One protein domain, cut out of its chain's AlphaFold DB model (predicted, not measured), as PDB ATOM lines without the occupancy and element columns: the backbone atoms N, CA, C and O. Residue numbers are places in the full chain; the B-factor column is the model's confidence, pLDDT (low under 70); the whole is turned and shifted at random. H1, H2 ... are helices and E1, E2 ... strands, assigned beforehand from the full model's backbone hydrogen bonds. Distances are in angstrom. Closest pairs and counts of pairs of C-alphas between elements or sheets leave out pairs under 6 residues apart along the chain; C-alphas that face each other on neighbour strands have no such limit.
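This is residues 20 to 86 of the 119 residues of the protein "Phosphoesterase-related protein" of Synechococcus sp. (strain ATCC 27264 / PCC 7002 / PR-6) (UniProt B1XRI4). Two small sheets make a V, the three strands E1, E5 and E2 in one arm and the hairpin E3 and E4 in the other, with the short helix H1 in its mouth, on the three-stranded sheet. E2 runs on into E3 at the corner of the V, at 96 degrees. The 67 printed residues have one named helix and five named strands, in the order H1 E1 E2 E3 E4 E5; one sheet runs E1 E5 E2, mixed, and the other, E3 E4, is antiparallel. The class is mostly strand; the whole is loose, with a radius of gyration of the C-alphas of 13.9 A, and flat, spanning 43 by 32 by 16 A.

H1 holds residues 20 to 27, beginning at C-alpha 20 (201.331, 66.875, 50.491). E1 is residues 33 to 36 and E2 residues 42 to 47, 17.2 A long. E3, residues 50 to 57, is 22.8 A long and E4, residues 63 to 70, 22.2 A. E5, residues 79 to 84, is 16.1 A long and ends at C-alpha 84 (189.531, 63.110, 65.708).

E1 and E5 are parallel, with N 34 and O 80 2.9 A apart, within hydrogen-bond range. E5 and E2 are antiparallel, with N 81 and O 45 at 2.8 A. H1 is on this sheet at a height of 9.1 A, across the strands at 70 degrees to E1 on the local plane; the closest C-alphas of H1 and E1, Leu 26 and Leu 34, are 6.0 A apart. In H1 every O i to N i+4 pair is within hydrogen-bond range. E2 and E3 meet only through their link. In the hairpin E3 and E4, N 68 and O 52 are 2.7 A apart. H1 and E4 are only just apart, at 8.2 A.

The C-alphas farthest apart, Asp 60 and Ser 86, are 43.4 A apart. The printed part has no cut and no long link. Mean pLDDT of the printed part is 81.6; residues 61 to 63 and 72 to 76 are under 70.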
ATOM      1  N   LEU A  20     201.664  67.110  51.900       84.25
ATOM      2  CA  LEU A  20     201.331  66.875  50.491       84.25
ATOM      3  C   LEU A  20     200.590  65.551  50.284       84.25
ATOM      4  O   LEU A  20     199.648  65.492  49.498       84.25
ATOM      5  N   VAL A  21     200.972  64.504  51.018       86.25
ATOM      6  CA  VAL A  21     200.282  63.207  50.979       86.25
ATOM      7  C   VAL A  21     198.899  63.336  51.611       86.25
ATOM      8  O   VAL A  21     197.921  62.868  51.038       86.25
ATOM      9  N   LEU A  22     198.781  64.033  52.746       87.56
ATOM     10  CA  LEU A  22     197.484  64.328  53.363       87.56
ATOM     11  C   LEU A  22     196.563  65.099  52.400       87.56
ATOM     12  O   LEU A  22     195.380  64.778  52.268       87.56
ATOM     13  N   LEU A  23     197.116  66.075  51.679       86.62
ATOM     14  CA  LEU A  23     196.397  66.869  50.690       86.62
ATOM     15  C   LEU A  23     195.959  66.047  49.464       86.62
ATOM     16  O   LEU A  23     194.839  66.243  48.994       86.62
ATOM     17  N   ASP A  24     196.793  65.118  48.983       84.75
ATOM     18  CA  ASP A  24     196.422  64.130  47.954       84.75
ATOM     19  C   ASP A  24     195.275  63.229  48.436       84.75
ATOM     20  O   ASP A  24     194.302  62.997  47.717       84.75
ATOM     21  N   ARG A  25     195.326  62.762  49.689       86.00
ATOM     22  CA  ARG A  25     194.234  61.955  50.248       86.00
ATOM     23  C   ARG A  25     192.930  62.738  50.302       86.00
ATOM     24  O   ARG A  25     191.891  62.178  49.955       86.00
ATOM     25  N   LEU A  26     192.972  64.010  50.692       86.69
ATOM     26  CA  LEU A  26     191.798  64.879  50.691       86.69
ATOM     27  C   LEU A  26     191.279  65.140  49.269       86.69
ATOM     28  O   LEU A  26     190.077  64.999  49.047       86.69
ATOM     29  N   SER A  27     192.144  65.465  48.300       82.50
ATOM     30  CA  SER A  27     191.714  65.783  46.927       82.50
ATOM     31  C   SER A  27     190.980  64.618  46.259       82.50
ATOM     32  O   SER A  27     189.981  64.840  45.577       82.50
ATOM     33  N   ARG A  28     191.383  63.374  46.545       81.69
ATOM     34  CA  ARG A  28     190.720  62.152  46.053       81.69
ATOM     35  C   ARG A  28     189.297  61.944  46.572       81.69
ATOM     36  O   ARG A  28     188.559  61.159  45.992       81.69
ATOM     37  N   THR A  29     188.897  62.621  47.649       81.38
ATOM     38  CA  THR A  29     187.530  62.511  48.193       81.38
ATOM     39  C   THR A  29     186.519  63.426  47.507       81.38
ATOM     40  O   THR A  29     185.328  63.325  47.788       81.38
ATOM     41  N   GLY A  30     186.977  64.386  46.692       78.19
ATOM     42  CA  GLY A  30     186.132  65.469  46.173       78.19
ATOM     43  C   GLY A  30     185.591  66.426  47.249       78.19
ATOM     44  O   GLY A  30     184.804  67.312  46.936       78.19
ATOM     45  N   SER A  31     186.000  66.269  48.514       84.38
ATOM     46  CA  SER A  31     185.563  67.094  49.645       84.38
ATOM     47  C   SER A  31     186.637  68.104  50.053       84.38
ATOM     48  O   SER A  31     187.828  67.903  49.828       84.38
ATOM     49  N   ASN A  32     186.223  69.175  50.734       88.25
ATOM     50  CA  ASN A  32     187.143  70.169  51.308       88.25
ATOM     51  C   ASN A  32     187.505  69.870  52.774       88.25
ATOM     52  O   ASN A  32     188.369  70.526  53.358       88.25
ATOM     53  N   ARG A  33     186.823  68.897  53.387       89.62
ATOM     54  CA  ARG A  33     186.971  68.495  54.789       89.62
ATOM     55  C   ARG A  33     187.207  66.988  54.855       89.62
ATOM     56  O   ARG A  33     186.381  66.227  54.358       89.62
ATOM     57  N   LEU A  34     188.284  66.553  55.502       90.88
ATOM     58  CA  LEU A  34     188.550  65.142  55.784       90.88
ATOM     59  C   LEU A  34     188.718  64.933  57.285       90.88
ATOM     60  O   LEU A  34     189.638  65.455  57.898       90.88
ATOM     61  N   PHE A  35     187.842  64.118  57.860       91.69
ATOM     62  CA  PHE A  35     187.929  63.677  59.248       91.69
ATOM     63  C   PHE A  35     188.359  62.209  59.280       91.69
ATOM     64  O   PHE A  35     187.693  61.377  58.648       91.69
ATOM     65  N   CYS A  36     189.438  61.913  60.007       90.06
ATOM     66  CA  CYS A  36     190.056  60.590  60.108       90.06
ATOM     67  C   CYS A  36     190.238  60.150  61.569       90.06
ATOM     68  O   CYS A  36     190.520  60.972  62.440       90.06
ATOM     69  N   GLY A  37     190.039  58.856  61.848       86.88
ATOM     70  CA  GLY A  37     190.021  58.325  63.222       86.88
ATOM     71  C   GLY A  37     191.013  57.197  63.508       86.88
ATOM     72  O   GLY A  37     191.373  56.984  64.662       86.88
ATOM     73  N   ARG A  38     191.504  56.483  62.486       85.50
ATOM     74  CA  ARG A  38     192.313  55.260  62.651       85.50
ATOM     75  C   ARG A  38     193.606  55.489  63.421       85.50
ATOM     76  O   ARG A  38     194.043  54.608  64.155       85.50
ATOM     77  N   SER A  39     194.223  56.655  63.258       85.31
ATOM     78  CA  SER A  39     195.458  56.977  63.966       85.31
ATOM     79  C   SER A  39     195.258  57.167  65.459       85.31
ATOM     80  O   SER A  39     196.254  57.108  66.168       85.31
ATOM     81  N   GLY A  40     194.030  57.402  65.939       87.25
ATOM     82  CA  GLY A  40     193.720  57.701  67.339       87.25
ATOM     83  C   GLY A  40     194.366  58.985  67.872       87.25
ATOM     84  O   GLY A  40     194.337  59.214  69.076       87.25
ATOM     85  N   GLN A  41     194.969  59.798  67.000       90.44
ATOM     86  CA  GLN A  41     195.656  61.038  67.348       90.44
ATOM     87  C   GLN A  41     194.784  62.241  66.985       90.44
ATOM     88  O   GLN A  41     194.078  62.227  65.973       90.44
ATOM     89  N   THR A  42     194.841  63.288  67.806       93.75
ATOM     90  CA  THR A  42     194.247  64.588  67.483       93.75
ATOM     91  C   THR A  42     195.249  65.449  66.743       93.75
ATOM     92  O   THR A  42     196.337  65.701  67.257       93.75
ATOM     93  N   PHE A  43     194.878  65.925  65.563       94.00
ATOM     94  CA  PHE A  43     195.690  66.867  64.800       94.00
ATOM     95  C   PHE A  43     194.816  67.647  63.821       94.00
ATOM     96  O   PHE A  43     193.728  67.199  63.449       94.00
ATOM     97  N   GLN A  44     195.306  68.804  63.390       94.00
ATOM     98  CA  GLN A  44     194.649  69.663  62.414       94.00
ATOM     99  C   GLN A  44     195.670  70.109  61.368       94.00
ATOM    100  O   GLN A  44     196.679  70.715  61.714       94.00
ATOM    101  N   TYR A  45     195.370  69.861  60.094       91.50
ATOM    102  CA  TYR A  45     196.069  70.470  58.964       91.50
ATOM    103  C   TYR A  45     195.094  71.304  58.159       91.50
ATOM    104  O   TYR A  45     194.033  70.822  57.764       91.50
ATOM    105  N   GLN A  46     195.480  72.546  57.885       90.38
ATOM    106  CA  GLN A  46     194.699  73.457  57.068       90.38
ATOM    107  C   GLN A  46     195.573  74.065  55.978       90.38
ATOM    108  O   GLN A  46     196.639  74.612  56.249       90.38
ATOM    109  N   VAL A  47     195.086  73.989  54.743       88.44
ATOM    110  CA  VAL A  47     195.638  74.708  53.598       88.44
ATOM    111  C   VAL A  47     194.636  75.791  53.236       88.44
ATOM    112  O   VAL A  47     193.569  75.506  52.684       88.44
ATOM    113  N   SER A  48     194.957  77.029  53.607       85.06
ATOM    114  CA  SER A  48     194.081  78.179  53.377       85.06
ATOM    115  C   SER A  48     194.135  78.660  51.936       85.06
ATOM    116  O   SER A  48     193.092  78.996  51.400       85.06
ATOM    117  N   THR A  49     195.311  78.648  51.302       86.06
ATOM    118  CA  THR A  49     195.496  79.020  49.894       86.06
ATOM    119  C   THR A  49     196.551  78.134  49.232       86.06
ATOM    120  O   THR A  49     197.433  77.598  49.905       86.06
ATOM    121  N   GLY A  50     196.469  77.951  47.914       83.12
ATOM    122  CA  GLY A  50     197.502  77.250  47.153       83.12
ATOM    123  C   GLY A  50     197.015  76.668  45.832       83.12
ATOM    124  O   GLY A  50     195.825  76.675  45.523       83.12
ATOM    125  N   LYS A  51     197.953  76.131  45.052       81.44
ATOM    126  CA  LYS A  51     197.674  75.383  43.822       81.44
ATOM    127  C   LYS A  51     198.308  74.003  43.932       81.44
ATOM    128  O   LYS A  51     199.473  73.889  44.303       81.44
ATOM    129  N   LEU A  52     197.536  72.964  43.638       78.25
ATOM    130  CA  LEU A  52     197.968  71.571  43.662       78.25
ATOM    131  C   LEU A  52     197.785  70.969  42.273       78.25
ATOM    132  O   LEU A  52     196.666  70.931  41.775       78.25
ATOM    133  N   ALA A  53     198.858  70.442  41.695       79.31
ATOM    134  CA  ALA A  53     198.806  69.640  40.480       79.31
ATOM    135  C   ALA A  53     199.016  68.166  40.847       79.31
ATOM    136  O   ALA A  53     200.036  67.815  41.439       79.31
ATOM    137  N   ALA A  54     198.052  67.308  40.521       73.19
ATOM    138  CA  ALA A  54     198.158  65.862  40.669       73.19
ATOM    139  C   ALA A  54     198.288  65.232  39.282       73.19
ATOM    140  O   ALA A  54     197.341  65.260  38.499       73.19
ATOM    141  N   THR A  55     199.453  64.668  38.978       77.12
ATOM    142  CA  THR A  55     199.706  64.002  37.697       77.12
ATOM    143  C   THR A  55     199.698  62.496  37.901       77.12
ATOM    144  O   THR A  55     200.451  61.974  38.722       77.12
ATOM    145  N   VAL A  56     198.838  61.799  37.159       73.50
ATOM    146  CA  VAL A  56     198.791  60.336  37.134       73.50
ATOM    147  C   VAL A  56     199.368  59.860  35.809       73.50
ATOM    148  O   VAL A  56     198.842  60.193  34.749       73.50
ATOM    149  N   THR A  57     200.440  59.075  35.879       77.81
ATOM    150  CA  THR A  57     201.047  58.424  34.715       77.81
ATOM    151  C   THR A  57     200.497  57.006  34.605       77.81
ATOM    152  O   THR A  57     200.716  56.191  35.501       77.81
ATOM    153  N   THR A  58     199.761  56.708  33.534       76.12
ATOM    154  CA  THR A  58     199.314  55.342  33.214       76.12
ATOM    155  C   THR A  58     200.357  54.620  32.356       76.12
ATOM    156  O   THR A  58     201.233  55.260  31.772       76.12
ATOM    157  N   LEU A  59     200.281  53.282  32.271       78.81
ATOM    158  CA  LEU A  59     201.185  52.494  31.417       78.81
ATOM    159  C   LEU A  59     201.117  52.926  29.939       78.81
ATOM    160  O   LEU A  59     202.135  52.902  29.255       78.81
ATOM    161  N   ASP A  60     199.958  53.418  29.494       74.88
ATOM    162  CA  ASP A  60     199.705  53.890  28.125       74.88
ATOM    163  C   ASP A  60     200.138  55.356  27.886       74.88
ATOM    164  O   ASP A  60     199.613  56.044  27.013       74.88
ATOM    165  N   GLN A  61     201.100  55.856  28.673       64.19
ATOM    166  CA  GLN A  61     201.836  57.122  28.487       64.19
ATOM    167  C   GLN A  61     201.031  58.431  28.560       64.19
ATOM    168  O   GLN A  61     201.620  59.513  28.501       64.19
ATOM    169  N   THR A  62     199.712  58.391  28.749       64.19
ATOM    170  CA  THR A  62     198.917  59.620  28.861       64.19
ATOM    171  C   THR A  62     198.943  60.121  30.305       64.19
ATOM    172  O   THR A  62     198.205  59.640  31.164       64.19
ATOM    173  N   ALA A  63     199.814  61.091  30.583       68.06
ATOM    174  CA  ALA A  63     199.855  61.776  31.868       68.06
ATOM    175  C   ALA A  63     198.605  62.656  32.031       68.06
ATOM    176  O   ALA A  63     198.489  63.715  31.414       68.06
ATOM    177  N   VAL A  64     197.661  62.227  32.869       70.56
ATOM    178  CA  VAL A  64     196.482  63.035  33.203       70.56
ATOM    179  C   VAL A  64     196.846  63.929  34.381       70.56
ATOM    180  O   VAL A  64     197.111  63.438  35.478       70.56
ATOM    181  N   SER A  65     196.873  65.246  34.154       73.88
ATOM    182  CA  SER A  65     197.108  66.237  35.206       73.88
ATOM    183  C   SER A  65     195.791  66.842  35.683       73.88
ATOM    184  O   SER A  65     195.010  67.373  34.894       73.88
ATOM    185  N   GLN A  66     195.543  66.766  36.987       73.94
ATOM    186  CA  GLN A  66     194.426  67.411  37.662       73.94
ATOM    187  C   GLN A  66     194.948  68.580  38.490       73.94
ATOM    188  O   GLN A  66     195.674  68.389  39.467       73.94
ATOM    189  N   ASN A  67     194.561  69.794  38.103       79.44
ATOM    190  CA  ASN A  67     194.930  71.013  38.807       79.44
ATOM    191  C   ASN A  67     193.802  71.445  39.742       79.44
ATOM    192  O   ASN A  67     192.647  71.557  39.337       79.44
ATOM    193  N   TYR A  68     194.158  71.716  40.989       75.19
ATOM    194  CA  TYR A  68     193.256  72.156  42.033       75.19
ATOM    195  C   TYR A  68     193.723  73.489  42.584       75.19
ATOM    196  O   TYR A  68     194.852  73.623  43.059       75.19
ATOM    197  N   THR A  69     192.811  74.442  42.597       78.25
ATOM    198  CA  THR A  69     193.024  75.741  43.212       78.25
ATOM    199  C   THR A  69     192.348  75.772  44.580       78.25
ATOM    200  O   THR A  69     191.203  75.345  44.718       78.25
ATOM    201  N   ILE A  70     193.058  76.231  45.606       83.06
ATOM    202  CA  ILE A  70     192.605  76.269  47.000       83.06
ATOM    203  C   ILE A  70     192.594  77.734  47.434       83.06
ATOM    204  O   ILE A  70     193.626  78.395  47.343       83.06
ATOM    205  N   GLY A  71     191.449  78.230  47.909       72.25
ATOM    206  CA  GLY A  71     191.335  79.506  48.622       72.25
ATOM    207  C   GLY A  71     191.671  80.793  47.871       72.25
ATOM    208  O   GLY A  71     191.731  81.834  48.516       72.25
ATOM    209  N   ASP A  72     191.921  80.757  46.559       62.50
ATOM    210  CA  ASP A  72     192.321  81.952  45.794       62.50
ATOM    211  C   ASP A  72     191.159  82.684  45.095       62.50
ATOM    212  O   ASP A  72     191.358  83.781  44.579       62.50
ATOM    213  N   SER A  73     189.957  82.095  45.077       56.94
ATOM    214  CA  SER A  73     188.810  82.580  44.304       56.94
ATOM    215  C   SER A  73     187.508  82.435  45.092       56.94
ATOM    216  O   SER A  73     187.361  81.554  45.943       56.94
ATOM    217  N   VAL A  74     186.519  83.276  44.780       50.41
ATOM    218  CA  VAL A  74     185.155  83.148  45.317       50.41
ATOM    219  C   VAL A  74     184.607  81.766  44.932       50.41
ATOM    220  O   VAL A  74     184.361  81.499  43.759       50.41
ATOM    221  N   GLY A  75     184.463  80.874  45.917       55.47
ATOM    222  CA  GLY A  75     183.959  79.505  45.738       55.47
ATOM    223  C   GLY A  75     184.966  78.375  46.005       55.47
ATOM    224  O   GLY A  75     184.540  77.232  46.171       55.47
ATOM    225  N   THR A  76     186.274  78.646  46.122       66.69
ATOM    226  CA  THR A  76     187.264  77.624  46.515       66.69
ATOM    227  C   THR A  76     187.477  77.629  48.026       66.69
ATOM    228  O   THR A  76     188.283  78.382  48.561       66.69
ATOM    229  N   ALA A  77     186.751  76.768  48.744       78.31
ATOM    230  CA  ALA A  77     186.922  76.638  50.188       78.31
ATOM    231  C   ALA A  77     188.350  76.179  50.550       78.31
ATOM    232  O   ALA A  77     188.962  75.377  49.837       78.31
ATOM    233  N   ALA A  78     188.856  76.648  51.697       87.19
ATOM    234  CA  ALA A  78     190.080  76.123  52.303       87.19
ATOM    235  C   ALA A  78     189.997  74.598  52.445       87.19
ATOM    236  O   ALA A  78     188.905  74.033  52.500       87.19
ATOM    237  N   ARG A  79     191.134  73.916  52.538       89.19
ATOM    238  CA  ARG A  79     191.189  72.464  52.729       89.19
ATOM    239  C   ARG A  79     191.580  72.133  54.160       89.19
ATOM    240  O   ARG A  79     192.597  72.626  54.633       89.19
ATOM    241  N   LEU A  80     190.785  71.307  54.837       91.75
ATOM    242  CA  LEU A  80     190.965  70.977  56.254       91.75
ATOM    243  C   LEU A  80     190.962  69.463  56.461       91.75
ATOM    244  O   LEU A  80     190.078  68.753  55.976       91.75
ATOM    245  N   ILE A  81     191.947  68.983  57.211       92.69
ATOM    246  CA  ILE A  81     192.130  67.580  57.569       92.69
ATOM    247  C   ILE A  81     192.249  67.502  59.086       92.69
ATOM    248  O   ILE A  81     193.049  68.218  59.686       92.69
ATOM    249  N   VAL A  82     191.443  66.641  59.703       94.06
ATOM    250  CA  VAL A  82     191.317  66.541  61.156       94.06
ATOM    251  C   VAL A  82     191.451  65.089  61.596       94.06
ATOM    252  O   VAL A  82     190.662  64.231  61.188       94.06
ATOM    253  N   GLY A  83     192.426  64.822  62.461       93.62
ATOM    254  CA  GLY A  83     192.473  63.617  63.282       93.62
ATOM    255  C   GLY A  83     191.561  63.792  64.490       93.62
ATOM    256  O   GLY A  83     191.737  64.743  65.249       93.62
ATOM    257  N   VAL A  84     190.560  62.923  64.662       93.12
ATOM    258  CA  VAL A  84     189.531  63.110  65.708       93.12
ATOM    259  C   VAL A  84     189.922  62.584  67.092       93.12
ATOM    260  O   VAL A  84     189.174  62.762  68.051       93.12
ATOM    261  N   GLY A  85     191.087  61.946  67.216       89.19
ATOM    262  CA  GLY A  85     191.493  61.269  68.445       89.19
ATOM    263  C   GLY A  85     190.827  59.902  68.633       89.19
ATOM    264  O   GLY A  85     190.354  59.280  67.681       89.19
ATOM    265  N   SER A  86     190.845  59.407  69.870       89.56
ATOM    266  CA  SER A  86     190.239  58.136  70.275       89.56
ATOM    267  C   SER A  86     189.638  58.255  71.676       89.56
ATOM    268  O   SER A  86     190.152  58.974  72.535       89.56
TER     269      SER A  86